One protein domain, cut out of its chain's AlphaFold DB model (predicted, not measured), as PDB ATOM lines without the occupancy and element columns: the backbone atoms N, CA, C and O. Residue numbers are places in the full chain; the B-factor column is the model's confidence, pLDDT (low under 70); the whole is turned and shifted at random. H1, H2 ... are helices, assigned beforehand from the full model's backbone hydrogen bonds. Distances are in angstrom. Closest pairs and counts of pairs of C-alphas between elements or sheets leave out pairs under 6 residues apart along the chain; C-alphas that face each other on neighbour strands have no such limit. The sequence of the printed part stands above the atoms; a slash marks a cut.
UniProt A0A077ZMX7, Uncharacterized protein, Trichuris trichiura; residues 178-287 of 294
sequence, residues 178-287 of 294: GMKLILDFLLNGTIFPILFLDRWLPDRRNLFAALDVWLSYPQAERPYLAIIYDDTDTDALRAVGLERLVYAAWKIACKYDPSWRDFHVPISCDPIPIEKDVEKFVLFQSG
ATOM      1  N   GLY A 178     243.362 169.366 183.730       91.51
ATOM      2  CA  GLY A 178     243.404 169.217 182.272       91.51
ATOM      3  C   GLY A 178     242.110 169.674 181.595       91.51
ATOM      4  O   GLY A 178     242.144 170.480 180.667       91.51
ATOM      5  N   MET A 179     240.958 169.243 182.117       93.82
ATOM      6  CA  MET A 179     239.654 169.690 181.621       93.82
ATOM      7  C   MET A 179     239.462 171.201 181.810       93.82
ATOM      8  O   MET A 179     238.971 171.876 180.912       93.82
ATOM      9  N   LYS A 180     239.917 171.757 182.942       92.43
ATOM     10  CA  LYS A 180     239.916 173.208 183.184       92.43
ATOM     11  C   LYS A 180     240.688 173.962 182.105       92.43
ATOM     12  O   LYS A 180     240.171 174.935 181.570       92.43
ATOM     13  N   LEU A 181     241.895 173.506 181.764       92.21
ATOM     14  CA  LEU A 181     242.706 174.125 180.714       92.21
ATOM     15  C   LEU A 181     241.974 174.127 179.367       92.21
ATOM     16  O   LEU A 181     241.941 175.152 178.691       92.21
ATOM     17  N   ILE A 182     241.349 173.009 178.995       94.39
ATOM     18  CA  ILE A 182     240.569 172.914 177.755       94.39
ATOM     19  C   ILE A 182     239.398 173.903 177.772       94.39
ATOM     20  O   ILE A 182     239.221 174.662 176.820       94.39
ATOM     21  N   LEU A 183     238.612 173.927 178.851       92.97
ATOM     22  CA  LEU A 183     237.474 174.838 178.979       92.97
ATOM     23  C   LEU A 183     237.910 176.306 178.877       92.97
ATOM     24  O   LEU A 183     237.303 177.066 178.127       92.97
ATOM     25  N   ASP A 184     238.987 176.685 179.566       90.33
ATOM     26  CA  ASP A 184     239.432 178.077 179.665       90.33
ATOM     27  C   ASP A 184     240.167 178.584 178.419       90.33
ATOM     28  O   ASP A 184     240.026 179.756 178.070       90.33
ATOM     29  N   PHE A 185     240.955 177.732 177.754       89.91
ATOM     30  CA  PHE A 185     241.860 178.158 176.677       89.91
ATOM     31  C   PHE A 185     241.495 177.619 175.294       89.91
ATOM     32  O   PHE A 185     241.952 178.178 174.297       89.91
ATOM     33  N   LEU A 186     240.676 176.565 175.206       91.17
ATOM     34  CA  LEU A 186     240.212 176.031 173.921       91.17
ATOM     35  C   LEU A 186     238.735 176.305 173.638       91.17
ATOM     36  O   LEU A 186     238.358 176.341 172.470       91.17
ATOM     37  N   LEU A 187     237.898 176.484 174.663       89.61
ATOM     38  CA  LEU A 187     236.444 176.605 174.490       89.61
ATOM     39  C   LEU A 187     235.853 177.926 175.003       89.61
ATOM     40  O   LEU A 187     234.690 178.215 174.722       89.61
ATOM     41  N   ASN A 188     236.618 178.740 175.732       81.28
ATOM     42  CA  ASN A 188     236.107 179.966 176.336       81.28
ATOM     43  C   ASN A 188     235.828 181.057 175.287       81.28
ATOM     44  O   ASN A 188     236.736 181.549 174.615       81.28
ATOM     45  N   GLY A 189     234.562 181.460 175.169       75.12
ATOM     46  CA  GLY A 189     234.102 182.530 174.280       75.12
ATOM     47  C   GLY A 189     234.064 182.135 172.802       75.12
ATOM     48  O   GLY A 189     232.996 182.118 172.200       75.12
ATOM     49  N   THR A 190     235.215 181.824 172.206       76.32
ATOM     50  CA  THR A 190     235.327 181.333 170.825       76.32
ATOM     51  C   THR A 190     236.119 180.036 170.811       76.32
ATOM     52  O   THR A 190     237.217 179.975 171.359       76.32
ATOM     53  N   ILE A 191     235.571 179.008 170.159       82.10
ATOM     54  CA  ILE A 191     236.238 177.710 170.011       82.10
ATOM     55  C   ILE A 191     237.571 177.917 169.292       82.10
ATOM     56  O   ILE A 191     237.618 178.472 168.190       82.10
ATOM     57  N   PHE A 192     238.655 177.466 169.918       81.39
ATOM     58  CA  PHE A 192     239.996 177.686 169.409       81.39
ATOM     59  C   PHE A 192     240.183 176.947 168.076       81.39
ATOM     60  O   PHE A 192     239.896 175.747 168.004       81.39
ATOM     61  N   PRO A 193     240.698 177.608 167.020       83.74
ATOM     62  CA  PRO A 193     240.642 177.049 165.672       83.74
ATOM     63  C   PRO A 193     241.397 175.733 165.451       83.74
ATOM     64  O   PRO A 193     241.102 175.016 164.496       83.74
ATOM     65  N   ILE A 194     242.330 175.381 166.344       87.07
ATOM     66  CA  ILE A 194     243.008 174.075 166.343       87.07
ATOM     67  C   ILE A 194     242.010 172.917 166.321       87.07
ATOM     68  O   ILE A 194     242.224 171.915 165.639       87.07
ATOM     69  N   LEU A 195     240.868 173.103 166.989       88.76
ATOM     70  CA  LEU A 195     239.791 172.136 167.036       88.76
ATOM     71  C   LEU A 195     239.104 171.958 165.688       88.76
ATOM     72  O   LEU A 195     238.345 171.016 165.587       88.76
ATOM     73  N   PHE A 196     239.345 172.760 164.649       88.54
ATOM     74  CA  PHE A 196     238.768 172.551 163.312       88.54
ATOM     75  C   PHE A 196     239.712 171.848 162.333       88.54
ATOM     76  O   PHE A 196     239.272 171.428 161.267       88.54
ATOM     77  N   LEU A 197     240.982 171.655 162.688       89.29
ATOM     78  CA  LEU A 197     241.939 170.936 161.846       89.29
ATOM     79  C   LEU A 197     241.599 169.436 161.770       89.29
ATOM     80  O   LEU A 197     241.234 168.821 162.775       89.29
ATOM     81  N   ASP A 198     241.763 168.810 160.603       90.10
ATOM     82  CA  ASP A 198     241.376 167.404 160.393       90.10
ATOM     83  C   ASP A 198     242.185 166.416 161.242       90.10
ATOM     84  O   ASP A 198     241.638 165.454 161.781       90.10
ATOM     85  N   ARG A 199     243.471 166.698 161.474       90.92
ATOM     86  CA  ARG A 199     244.342 165.883 162.344       90.92
ATOM     87  C   ARG A 199     243.910 165.840 163.818       90.92
ATOM     88  O   ARG A 199     244.424 165.018 164.572       90.92
ATOM     89  N   TRP A 200     243.017 166.742 164.230       92.89
ATOM     90  CA  TRP A 200     242.448 166.800 165.578       92.89
ATOM     91  C   TRP A 200     241.084 166.101 165.663       92.89
ATOM     92  O   TRP A 200     240.440 166.118 166.710       92.89
ATOM     93  N   LEU A 201     240.612 165.473 164.577       92.95
ATOM     94  CA  LEU A 201     239.338 164.755 164.556       92.95
ATOM     95  C   LEU A 201     239.224 163.668 165.646       92.95
ATOM     96  O   LEU A 201     238.157 163.595 166.261       92.95
ATOM     97  N   PRO A 202     240.252 162.839 165.928       92.12
ATOM     98  CA  PRO A 202     240.178 161.870 167.021       92.12
ATOM     99  C   PRO A 202     240.031 162.551 168.388       92.12
ATOM    100  O   PRO A 202     239.164 162.177 169.175       92.12
ATOM    101  N   ASP A 203     240.816 163.598 168.640       94.26
ATOM    102  CA  ASP A 203     240.821 164.338 169.903       94.26
ATOM    103  C   ASP A 203     239.487 165.063 170.128       94.26
ATOM    104  O   ASP A 203     238.951 165.059 171.234       94.26
ATOM    105  N   ARG A 204     238.889 165.610 169.059       93.40
ATOM    106  CA  ARG A 204     237.535 166.180 169.085       93.40
ATOM    107  C   ARG A 204     236.491 165.173 169.560       93.40
ATOM    108  O   ARG A 204     235.619 165.539 170.337       93.40
ATOM    109  N   ARG A 205     236.542 163.924 169.082       93.68
ATOM    110  CA  ARG A 205     235.575 162.887 169.489       93.68
ATOM    111  C   ARG A 205     235.687 162.591 170.983       93.68
ATOM    112  O   ARG A 205     234.664 162.528 171.655       93.68
ATOM    113  N   ASN A 206     236.914 162.486 171.494       94.80
ATOM    114  CA  ASN A 206     237.159 162.308 172.926       94.80
ATOM    115  C   ASN A 206     236.676 163.520 173.731       94.80
ATOM    116  O   ASN A 206     236.045 163.356 174.771       94.80
ATOM    117  N   LEU A 207     236.911 164.735 173.226       95.65
ATOM    118  CA  LEU A 207     236.419 165.959 173.850       95.65
ATOM    119  C   LEU A 207     234.891 166.010 173.895       95.65
ATOM    120  O   LEU A 207     234.341 166.386 174.923       95.65
ATOM    121  N   PHE A 208     234.195 165.622 172.825       94.22
ATOM    122  CA  PHE A 208     232.733 165.570 172.839       94.22
ATOM    123  C   PHE A 208     232.210 164.556 173.854       94.22
ATOM    124  O   PHE A 208     231.349 164.914 174.647       94.22
ATOM    125  N   ALA A 209     232.794 163.356 173.924       93.87
ATOM    126  CA  ALA A 209     232.430 162.380 174.952       93.87
ATOM    127  C   ALA A 209     232.651 162.928 176.379       93.87
ATOM    128  O   ALA A 209     231.798 162.765 177.249       93.87
ATOM    129  N   ALA A 210     233.763 163.633 176.614       95.77
ATOM    130  CA  ALA A 210     234.027 164.296 177.889       95.77
ATOM    131  C   ALA A 210     233.014 165.419 178.184       95.77
ATOM    132  O   ALA A 210     232.541 165.548 179.312       95.77
ATOM    133  N   LEU A 211     232.651 166.225 177.183       95.43
ATOM    134  CA  LEU A 211     231.657 167.289 177.327       95.43
ATOM    135  C   LEU A 211     230.249 166.740 177.575       95.43
ATOM    136  O   LEU A 211     229.527 167.324 178.376       95.43
ATOM    137  N   ASP A 212     229.874 165.622 176.958       95.26
ATOM    138  CA  ASP A 212     228.594 164.957 177.211       95.26
ATOM    139  C   ASP A 212     228.498 164.514 178.676       95.26
ATOM    140  O   ASP A 212     227.516 164.823 179.355       95.26
ATOM    141  N   VAL A 213     229.560 163.891 179.204       94.45
ATOM    142  CA  VAL A 213     229.659 163.554 180.633       94.45
ATOM    143  C   VAL A 213     229.582 164.821 181.484       94.45
ATOM    144  O   VAL A 213     228.740 164.907 182.373       94.45
ATOM    145  N   TRP A 214     230.382 165.849 181.188       95.08
ATOM    146  CA  TRP A 214     230.386 167.121 181.923       95.08
ATOM    147  C   TRP A 214     229.003 167.785 181.980       95.08
ATOM    148  O   TRP A 214     228.590 168.303 183.022       95.08
ATOM    149  N   LEU A 215     228.277 167.783 180.862       94.93
ATOM    150  CA  LEU A 215     226.963 168.406 180.737       94.93
ATOM    151  C   LEU A 215     225.845 167.575 181.371       94.93
ATOM    152  O   LEU A 215     224.840 168.169 181.767       94.93
ATOM    153  N   SER A 216     226.032 166.258 181.524       95.05
ATOM    154  CA  SER A 216     225.062 165.363 182.171       95.05
ATOM    155  C   SER A 216     224.847 165.660 183.663       95.05
ATOM    156  O   SER A 216     223.787 165.345 184.203       95.05
ATOM    157  N   TYR A 217     225.805 166.329 184.316       92.90
ATOM    158  CA  TYR A 217     225.718 166.706 185.728       92.90
ATOM    159  C   TYR A 217     225.169 168.129 185.949       92.90
ATOM    160  O   TYR A 217     225.326 169.009 185.085       92.90
ATOM    161  N   PRO A 218     224.579 168.412 187.132       90.25
ATOM    162  CA  PRO A 218     224.094 169.742 187.501       90.25
ATOM    163  C   PRO A 218     225.191 170.810 187.459       90.25
ATOM    164  O   PRO A 218     226.284 170.620 187.987       90.25
ATOM    165  N   GLN A 219     224.884 171.989 186.903       91.59
ATOM    166  CA  GLN A 219     225.863 173.068 186.685       91.59
ATOM    167  C   GLN A 219     226.656 173.462 187.945       91.59
ATOM    168  O   GLN A 219     227.843 173.768 187.839       91.59
ATOM    169  N   ALA A 220     226.021 173.451 189.120       87.25
ATOM    170  CA  ALA A 220     226.656 173.812 190.389       87.25
ATOM    171  C   ALA A 220     227.695 172.782 190.875       87.25
ATOM    172  O   ALA A 220     228.620 173.144 191.598       87.25
ATOM    173  N   GLU A 221     227.556 171.518 190.471       89.28
ATOM    174  CA  GLU A 221     228.413 170.404 190.893       89.28
ATOM    175  C   GLU A 221     229.561 170.152 189.921       89.28
ATOM    176  O   GLU A 221     230.593 169.619 190.322       89.28
ATOM    177  N   ARG A 222     229.418 170.588 188.661       93.19
ATOM    178  CA  ARG A 222     230.416 170.394 187.599       93.19
ATOM    179  C   ARG A 222     231.857 170.733 188.021       93.19
ATOM    180  O   ARG A 222     232.747 169.918 187.792       93.19
ATOM    181  N   PRO A 223     232.138 171.859 188.706       93.13
ATOM    182  CA  PRO A 223     233.502 172.159 189.142       93.13
ATOM    183  C   PRO A 223     234.090 171.157 190.146       93.13
ATOM    184  O   PRO A 223     235.285 171.199 190.395       93.13
ATOM    185  N   TYR A 224     233.292 170.272 190.739       92.12
ATOM    186  CA  TYR A 224     233.700 169.380 191.824       92.12
ATOM    187  C   TYR A 224     233.486 167.899 191.486       92.12
ATOM    188  O   TYR A 224     233.557 167.058 192.381       92.12
ATOM    189  N   LEU A 225     233.239 167.552 190.214       92.40
ATOM    190  CA  LEU A 225     232.858 166.185 189.836       92.40
ATOM    191  C   LEU A 225     233.873 165.134 190.283       92.40
ATOM    192  O   LEU A 225     233.467 164.125 190.836       92.40
ATOM    193  N   ALA A 226     235.177 165.383 190.143       89.77
ATOM    194  CA  ALA A 226     236.200 164.416 190.558       89.77
ATOM    195  C   ALA A 226     236.378 164.295 192.087       89.77
ATOM    196  O   ALA A 226     237.144 163.451 192.560       89.77
ATOM    197  N   ILE A 227     235.710 165.149 192.869       87.28
ATOM    198  CA  ILE A 227     235.603 165.022 194.327       87.28
ATOM    199  C   ILE A 227     234.329 164.252 194.692       87.28
ATOM    200  O   ILE A 227     234.355 163.393 195.571       87.28
ATOM    201  N   ILE A 228     233.215 164.595 194.037       86.53
ATOM    202  CA  ILE A 228     231.878 164.106 194.379       86.53
ATOM    203  C   ILE A 228     231.592 162.752 193.739       86.53
ATOM    204  O   ILE A 228     230.873 161.966 194.329       86.53
ATOM    205  N   TYR A 229     232.106 162.433 192.563       88.20
ATOM    206  CA  TYR A 229     231.751 161.216 191.833       88.20
ATOM    207  C   TYR A 229     232.916 160.243 191.751       88.20
ATOM    208  O   TYR A 229     234.068 160.613 191.989       88.20
ATOM    209  N   ASP A 230     232.582 158.982 191.479       86.15
ATOM    210  CA  ASP A 230     233.591 157.948 191.328       86.15
ATOM    211  C   ASP A 230     234.474 158.235 190.114       86.15
ATOM    212  O   ASP A 230     234.108 158.961 189.175       86.15
ATOM    213  N   ASP A 231     235.661 157.646 190.140       84.81
ATOM    214  CA  ASP A 231     236.574 157.770 189.037       84.81
ATOM    215  C   ASP A 231     236.035 157.105 187.770       84.81
ATOM    216  O   ASP A 231     236.257 157.649 186.690       84.81
ATOM    217  N   THR A 232     235.250 156.028 187.894       86.28
ATOM    218  CA  THR A 232     234.611 155.351 186.753       86.28
ATOM    219  C   THR A 232     233.583 156.220 186.037       86.28
ATOM    220  O   THR A 232     233.481 156.165 184.813       86.28
ATOM    221  N   ASP A 233     232.841 157.044 186.778       85.73
ATOM    222  CA  ASP A 233     231.785 157.898 186.220       85.73
ATOM    223  C   ASP A 233     232.363 159.137 185.521       85.73
ATOM    224  O   ASP A 233     231.774 159.699 184.598       85.73
ATOM    225  N   THR A 234     233.543 159.570 185.969       88.08
ATOM    226  CA  THR A 234     234.203 160.804 185.523       88.08
ATOM    227  C   THR A 234     235.450 160.552 184.676       88.08
ATOM    228  O   THR A 234     236.144 161.505 184.314       88.08
ATOM    229  N   ASP A 235     235.745 159.295 184.330       88.87
ATOM    230  CA  ASP A 235     236.969 158.889 183.623       88.87
ATOM    231  C   ASP A 235     237.146 159.633 182.294       88.87
ATOM    232  O   ASP A 235     238.220 160.156 182.004       88.87
ATOM    233  N   ALA A 236     236.058 159.823 181.540       90.76
ATOM    234  CA  ALA A 236     236.073 160.565 180.279       90.76
ATOM    235  C   ALA A 236     236.645 161.992 180.417       90.76
ATOM    236  O   ALA A 236     237.279 162.491 179.489       90.76
ATOM    237  N   LEU A 237     236.481 162.639 181.580       91.97
ATOM    238  CA  LEU A 237     236.993 163.990 181.861       91.97
ATOM    239  C   LEU A 237     238.511 164.026 182.102       91.97
ATOM    240  O   LEU A 237     239.110 165.102 182.113       91.97
ATOM    241  N   ARG A 238     239.130 162.862 182.328       85.39
ATOM    242  CA  ARG A 238     240.567 162.672 182.597       85.39
ATOM    243  C   ARG A 238     241.223 161.700 181.620       85.39
ATOM    244  O   ARG A 238     242.387 161.347 181.800       85.39
ATOM    245  N   ALA A 239     240.485 161.274 180.600       81.07
ATOM    246  CA  ALA A 239     240.920 160.243 179.684       81.07
ATOM    247  C   ALA A 239     242.230 160.632 178.990       81.07
ATOM    248  O   ALA A 239     242.417 161.774 178.561       81.07
ATOM    249  N   VAL A 240     243.091 159.636 178.773       84.93
ATOM    250  CA  VAL A 240     244.330 159.767 177.983       84.93
ATOM    251  C   VAL A 240     244.039 160.350 176.594       84.93
ATOM    252  O   VAL A 240     244.840 161.096 176.040       84.93
ATOM    253  N   GLY A 241     242.840 160.103 176.058       88.30
ATOM    254  CA  GLY A 241     242.369 160.674 174.798       88.30
ATOM    255  C   GLY A 241     242.267 162.207 174.752       88.30
ATOM    256  O   GLY A 241     242.088 162.746 173.660       88.30
ATOM    257  N   LEU A 242     242.376 162.905 175.889       93.43
ATOM    258  CA  LEU A 242     242.417 164.370 175.974       93.43
ATOM    259  C   LEU A 242     243.844 164.932 176.067       93.43
ATOM    260  O   LEU A 242     244.012 166.146 175.992       93.43
ATOM    261  N   GLU A 243     244.872 164.092 176.209       94.75
ATOM    262  CA  GLU A 243     246.257 164.500 176.493       94.75
ATOM    263  C   GLU A 243     246.773 165.591 175.540       94.75
ATOM    264  O   GLU A 243     247.254 166.637 175.980       94.75
ATOM    265  N   ARG A 244     246.602 165.402 174.226       95.02
ATOM    266  CA  ARG A 244     247.042 166.370 173.206       95.02
ATOM    267  C   ARG A 244     246.328 167.714 173.328       95.02
ATOM    268  O   ARG A 244     246.952 168.757 173.143       95.02
ATOM    269  N   LEU A 245     245.034 167.699 173.654       95.36
ATOM    270  CA  LEU A 245     244.240 168.912 173.855       95.36
ATOM    271  C   LEU A 245     244.653 169.639 175.129       95.36
ATOM    272  O   LEU A 245     244.808 170.856 175.104       95.36
ATOM    273  N   VAL A 246     244.887 168.903 176.219       95.34
ATOM    274  CA  VAL A 246     245.406 169.470 177.468       95.34
ATOM    275  C   VAL A 246     246.760 170.131 177.227       95.34
ATOM    276  O   VAL A 246     246.972 171.266 177.651       95.34
ATOM    277  N   TYR A 247     247.656 169.468 176.497       95.55
ATOM    278  CA  TYR A 247     248.961 170.022 176.155       95.55
ATOM    279  C   TYR A 247     248.856 171.283 175.289       95.55
ATOM    280  O   TYR A 247     249.501 172.291 175.579       95.55
ATOM    281  N   ALA A 248     248.006 171.268 174.256       94.36
ATOM    282  CA  ALA A 248     247.757 172.444 173.426       94.36
ATOM    283  C   ALA A 248     247.197 173.614 174.252       94.36
ATOM    284  O   ALA A 248     247.711 174.731 174.171       94.36
ATOM    285  N   ALA A 249     246.195 173.348 175.094       94.09
ATOM    286  CA  ALA A 249     245.603 174.329 175.997       94.09
ATOM    287  C   ALA A 249     246.639 174.915 176.967       94.09
ATOM    288  O   ALA A 249     246.696 176.126 177.155       94.09
ATOM    289  N   TRP A 250     247.510 174.075 177.531       94.57
ATOM    290  CA  TRP A 250     248.603 174.502 178.402       94.57
ATOM    291  C   TRP A 250     249.630 175.385 177.682       94.57
ATOM    292  O   TRP A 250     250.051 176.408 178.225       94.57
ATOM    293  N   LYS A 251     250.011 175.051 176.442       93.37
ATOM    294  CA  LYS A 251     250.907 175.898 175.634       93.37
ATOM    295  C   LYS A 251     250.302 177.268 175.359       93.37
ATOM    296  O   LYS A 251     251.018 178.267 175.408       93.37
ATOM    297  N   ILE A 252     249.001 177.316 175.084       90.52
ATOM    298  CA  ILE A 252     248.253 178.564 174.925       90.52
ATOM    299  C   ILE A 252     248.249 179.333 176.256       90.52
ATOM    300  O   ILE A 252     248.623 180.504 176.280       90.52
ATOM    301  N   ALA A 253     247.940 178.666 177.373       90.15
ATOM    302  CA  ALA A 253     247.946 179.253 178.713       90.15
ATOM    303  C   ALA A 253     249.295 179.894 179.070       90.15
ATOM    304  O   ALA A 253     249.329 181.053 179.473       90.15
ATOM    305  N   CYS A 254     250.410 179.202 178.813       90.85
ATOM    306  CA  CYS A 254     251.771 179.703 179.046       90.85
ATOM    307  C   CYS A 254     252.122 180.978 178.261       90.85
ATOM    308  O   CYS A 254     253.103 181.647 178.600       90.85
ATOM    309  N   LYS A 255     251.385 181.289 177.184       86.42
ATOM    310  CA  LYS A 255     251.558 182.532 176.422       86.42
ATOM    311  C   LYS A 255     250.766 183.697 177.019       86.42
ATOM    312  O   LYS A 255     251.243 184.823 176.928       86.42
ATOM    313  N   TYR A 256     249.609 183.441 177.630       83.95
ATOM    314  CA  TYR A 256     248.818 184.478 178.307       83.95
ATOM    315  C   TYR A 256     249.284 184.739 179.740       83.95
ATOM    316  O   TYR A 256     249.296 185.886 180.177       83.95
ATOM    317  N   ASP A 257     249.681 183.691 180.460       83.20
ATOM    318  CA  ASP A 257     250.136 183.764 181.845       83.20
ATOM    319  C   ASP A 257     251.380 182.871 182.036       83.20
ATOM    320  O   ASP A 257     251.279 181.637 182.041       83.20
ATOM    321  N   PRO A 258     252.577 183.474 182.194       86.84
ATOM    322  CA  PRO A 258     253.826 182.739 182.363       86.84
ATOM    323  C   PRO A 258     253.882 181.827 183.595       86.84
ATOM    324  O   PRO A 258     254.725 180.931 183.611       86.84
ATOM    325  N   SER A 259     253.021 182.015 184.603       84.34
ATOM    326  CA  SER A 259     253.008 181.176 185.814       84.34
ATOM    327  C   SER A 259     252.640 179.717 185.525       84.34
ATOM    328  O   SER A 259     253.082 178.811 186.228       84.34
ATOM    329  N   TRP A 260     251.930 179.448 184.423       84.63
ATOM    330  CA  TRP A 260     251.631 178.083 183.977       84.63
ATOM    331  C   TRP A 260     252.867 177.273 183.578       84.63
ATOM    332  O   TRP A 260     252.771 176.054 183.461       84.63
ATOM    333  N   ARG A 261     254.032 177.908 183.392       86.47
ATOM    334  CA  ARG A 261     255.286 177.200 183.090       86.47
ATOM    335  C   ARG A 261     255.779 176.346 184.255       86.47
ATOM    336  O   ARG A 261     256.475 175.365 184.013       86.47
ATOM    337  N   ASP A 262     255.386 176.687 185.481       81.07
ATOM    338  CA  ASP A 262     255.691 175.888 186.672       81.07
ATOM    339  C   ASP A 262     254.862 174.593 186.714       81.07
ATOM    340  O   ASP A 262     255.200 173.643 187.424       81.07
ATOM    341  N   PHE A 263     253.774 174.531 185.940       80.78
ATOM    342  CA  PHE A 263     252.949 173.343 185.797       80.78
ATOM    343  C   PHE A 263     253.486 172.455 184.670       80.78
ATOM    344  O   PHE A 263     253.456 172.822 183.496       80.78
ATOM    345  N   HIS A 264     253.967 171.262 185.027       83.33
ATOM    346  CA  HIS A 264     254.440 170.284 184.053       83.33
ATOM    347  C   HIS A 264     253.273 169.461 183.493       83.33
ATOM    348  O   HIS A 264     252.631 168.712 184.229       83.33
ATOM    349  N   VAL A 265     253.030 169.572 182.183       88.06
ATOM    350  CA  VAL A 265     252.061 168.736 181.463       88.06
ATOM    351  C   VAL A 265     252.812 167.660 180.677       88.06
ATOM    352  O   VAL A 265     253.502 168.005 179.713       88.06
ATOM    353  N   PRO A 266     252.702 166.376 181.066       87.29
ATOM    354  CA  PRO A 266     253.299 165.291 180.304       87.29
ATOM    355  C   PRO A 266     252.593 165.135 178.954       87.29
ATOM    356  O   PRO A 266     251.399 165.410 178.827       87.29
ATOM    357  N   ILE A 267     253.347 164.692 177.949       92.59
ATOM    358  CA  ILE A 267     252.806 164.314 176.647       92.59
ATOM    359  C   ILE A 267     253.533 163.081 176.105       92.59
ATOM    360  O   ILE A 267     254.762 163.044 176.063       92.59
ATOM    361  N   SER A 268     252.765 162.066 175.719       92.09
ATOM    362  CA  SER A 268     253.265 160.778 175.233       92.09
ATOM    363  C   SER A 268     253.650 160.785 173.749       92.09
ATOM    364  O   SER A 268     254.527 160.034 173.325       92.09
ATOM    365  N   CYS A 269     252.996 161.632 172.953       90.62
ATOM    366  CA  CYS A 269     253.256 161.779 171.524       90.62
ATOM    367  C   CYS A 269     254.255 162.909 171.231       90.62
ATOM    368  O   CYS A 269     254.593 163.700 172.111       90.62
ATOM    369  N   ASP A 270     254.720 162.990 169.981       92.00
ATOM    370  CA  ASP A 270     255.595 164.080 169.544       92.00
ATOM    371  C   ASP A 270     254.904 165.445 169.763       92.00
ATOM    372  O   ASP A 270     253.838 165.689 169.181       92.00
ATOM    373  N   PRO A 271     255.475 166.348 170.585       93.86
ATOM    374  CA  PRO A 271     254.894 167.662 170.824       93.86
ATOM    375  C   PRO A 271     255.029 168.603 169.621       93.86
ATOM    376  O   PRO A 271     254.229 169.532 169.496       93.86
ATOM    377  N   ILE A 272     255.989 168.379 168.713       94.00
ATOM    378  CA  ILE A 272     256.343 169.337 167.651       94.00
ATOM    379  C   ILE A 272     255.145 169.694 166.748       94.00
ATOM    380  O   ILE A 272     254.927 170.881 166.491       94.00
ATOM    381  N   PRO A 273     254.329 168.741 166.248       92.31
ATOM    382  CA  PRO A 273     253.166 169.072 165.427       92.31
ATOM    383  C   PRO A 273     252.122 169.907 166.174       92.31
ATOM    384  O   PRO A 273     251.516 170.795 165.581       92.31
ATOM    385  N   ILE A 274     251.932 169.644 167.470       93.25
ATOM    386  CA  ILE A 274     250.960 170.353 168.310       93.25
ATOM    387  C   ILE A 274     251.438 171.777 168.572       93.25
ATOM    388  O   ILE A 274     250.662 172.721 168.451       93.25
ATOM    389  N   GLU A 275     252.724 171.945 168.881       93.65
ATOM    390  CA  GLU A 275     253.339 173.258 169.067       93.65
ATOM    391  C   GLU A 275     253.227 174.112 167.806       93.65
ATOM    392  O   GLU A 275     252.806 175.265 167.898       93.65
ATOM    393  N   LYS A 276     253.490 173.539 166.624       91.97
ATOM    394  CA  LYS A 276     253.303 174.232 165.340       91.97
ATOM    395  C   LYS A 276     251.862 174.688 165.130       91.97
ATOM    396  O   LYS A 276     251.644 175.815 164.691       91.97
ATOM    397  N   ASP A 277     250.882 173.842 165.440       90.81
ATOM    398  CA  ASP A 277     249.469 174.212 165.325       90.81
ATOM    399  C   ASP A 277     249.121 175.350 166.307       90.81
ATOM    400  O   ASP A 277     248.513 176.348 165.918       90.81
ATOM    401  N   VAL A 278     249.571 175.259 167.564       90.24
ATOM    402  CA  VAL A 278     249.378 176.311 168.579       90.24
ATOM    403  C   VAL A 278     250.047 177.626 168.166       90.24
ATOM    404  O   VAL A 278     249.462 178.698 168.322       90.24
ATOM    405  N   GLU A 279     251.269 177.585 167.638       87.86
ATOM    406  CA  GLU A 279     251.987 178.765 167.153       87.86
ATOM    407  C   GLU A 279     251.271 179.436 165.990       87.86
ATOM    408  O   GLU A 279     251.030 180.644 166.063       87.86
ATOM    409  N   LYS A 280     250.858 178.660 164.979       81.47
ATOM    410  CA  LYS A 280     250.091 179.158 163.830       81.47
ATOM    411  C   LYS A 280     248.856 179.952 164.277       81.47
ATOM    412  O   LYS A 280     248.573 181.004 163.713       81.47
ATOM    413  N   PHE A 281     248.144 179.500 165.312       74.06
ATOM    414  CA  PHE A 281     246.908 180.158 165.755       74.06
ATOM    415  C   PHE A 281     247.092 181.275 166.775       74.06
ATOM    416  O   PHE A 281     246.320 182.232 166.775       74.06
ATOM    417  N   VAL A 282     248.118 181.216 167.618       74.73
ATOM    418  CA  VAL A 282     248.417 182.360 168.487       74.73
ATOM    419  C   VAL A 282     248.900 183.554 167.649       74.73
ATOM    420  O   VAL A 282     248.547 184.689 167.961       74.73
ATOM    421  N   LEU A 283     249.604 183.309 166.535       64.15
ATOM    422  CA  LEU A 283     249.912 184.333 165.524       64.15
ATOM    423  C   LEU A 283     248.661 184.842 164.774       64.15
ATOM    424  O   LEU A 283     248.635 185.975 164.305       64.15
ATOM    425  N   PHE A 284     247.601 184.039 164.669       59.31
ATOM    426  CA  PHE A 284     246.339 184.478 164.065       59.31
ATOM    427  C   PHE A 284     245.596 185.479 164.962       59.31
ATOM    428  O   PHE A 284     245.119 186.505 164.480       59.31
ATOM    429  N   GLN A 285     245.554 185.243 166.279       60.95
ATOM    430  CA  GLN A 285     244.942 186.195 167.216       60.95
ATOM    431  C   GLN A 285     245.691 187.537 167.306       60.95
ATOM    432  O   GLN A 285     245.091 188.529 167.711       60.95
ATOM    433  N   SER A 286     246.960 187.606 166.886       60.34
ATOM    434  CA  SER A 286     247.677 188.880 166.739       60.34
ATOM    435  C   SER A 286     247.367 189.629 165.429       60.34
ATOM    436  O   SER A 286     247.916 190.709 165.215       60.34
ATOM    437  N   GLY A 287     246.467 189.110 164.578       47.65
ATOM    438  CA  GLY A 287     245.935 189.801 163.395       47.65
ATOM    439  C   GLY A 287     246.497 189.361 162.036       47.65
ATOM    440  O   GLY A 287     246.300 190.075 161.054       47.65
TER     441      GLY A 287
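What this domain is: This is residues 178 to 287 of the 294 residues of an uncharacterized protein of Trichuris trichiura (UniProt A0A077ZMX7). A cluster of crossed helices is built round H6, with H1 and H8 packed on it at steep tilts and the first residues of H6 meeting the side of the long H3 about perpendicularly. H3 leads away from this core to H4 and H5 at one end of the longest axis; H8 is toward the other end, with H2 between H8 and the first part of H3, and H7 is at the last turns of H6. The printed part has 110 residues with eight named helices, H1 to H8 in chain order, and no named strand: all helix. It is compact, with a radius of gyration of the C-alphas of 14.1 A and spans of 40 by 30 by 28 A.

Where its parts are: Find C-alpha 178 at (243.404, 169.217, 182.272), where H1 begins; it runs to residue 185. H2 is residues 193 to 196. H3, residues 198 to 216, is 27.3 A long, with a kink of 33 degrees near residue 205. H4 is residues 222 to 228 and H5 residues 231 to 237. At C-alpha 240, (244.330, 159.767, 177.983), begins H6, which runs 25.1 A to residue 256, with a kink of 25 degrees near residue 247. H7 is residues 258 to 262. H8, residues 272 to 285, is 20.4 A long and ends at C-alpha 285, (244.942, 186.195, 167.216).

How they stand to each other: Start at the hub, H6, which touches four helices. H1 touches it at a steep tilt of 43 degrees, the same way; the closest C-alphas, of Gly 178 and Val 246, are 5.2 A apart. H8 touches it at a steep tilt of 44 degrees, the same way, closest at the C-alphas of Ala 248 and Ile 274, 6.4 A. Residues 241 to 245 of H6 touch residues 203 to 207 of H3, about perpendicular at 84 degrees, closest at the C-alphas of Asn 206 and Gly 241, 5.8 A. H7 touches H6 only at the corner, closest at the C-alphas of Cys 254 and Trp 260, 5.2 A. Farther out, H5 touches residues 206 to 214 of H3 at a steep tilt of 45 degrees, opposite ways, closest at the C-alphas of Ala 210 and Ala 236, 4.9 A. H4 is close to H3 but not clearly touching: their closest C-alphas, of Trp 214 and Arg 222, are 6.6 A apart. H2 touches residues 277 to 281 of H8, closest at the C-alphas of Ile 194 and Asp 277, 6.5 A. In H1 and H8 every O i to N i+4 pair is within hydrogen-bond range; the counts are 13 of 15 in H3, 10 of 13 in H6, 1 of 3 in H4 with 3 of 4 O i to N i+3 pairs, 1 of 3 in H5 with 2 of 4, and 0 of 1 in H7 with 2 of 2, while H2 is too short for an O i to N i+4 pair.

The domain as a whole: The two C-alphas farthest apart, of Asp 230 and Gly 287, are 44.1 A apart. The printed part has no cut and no long link. Its mean pLDDT is 88.2, and residues 283 to 287 are under 70.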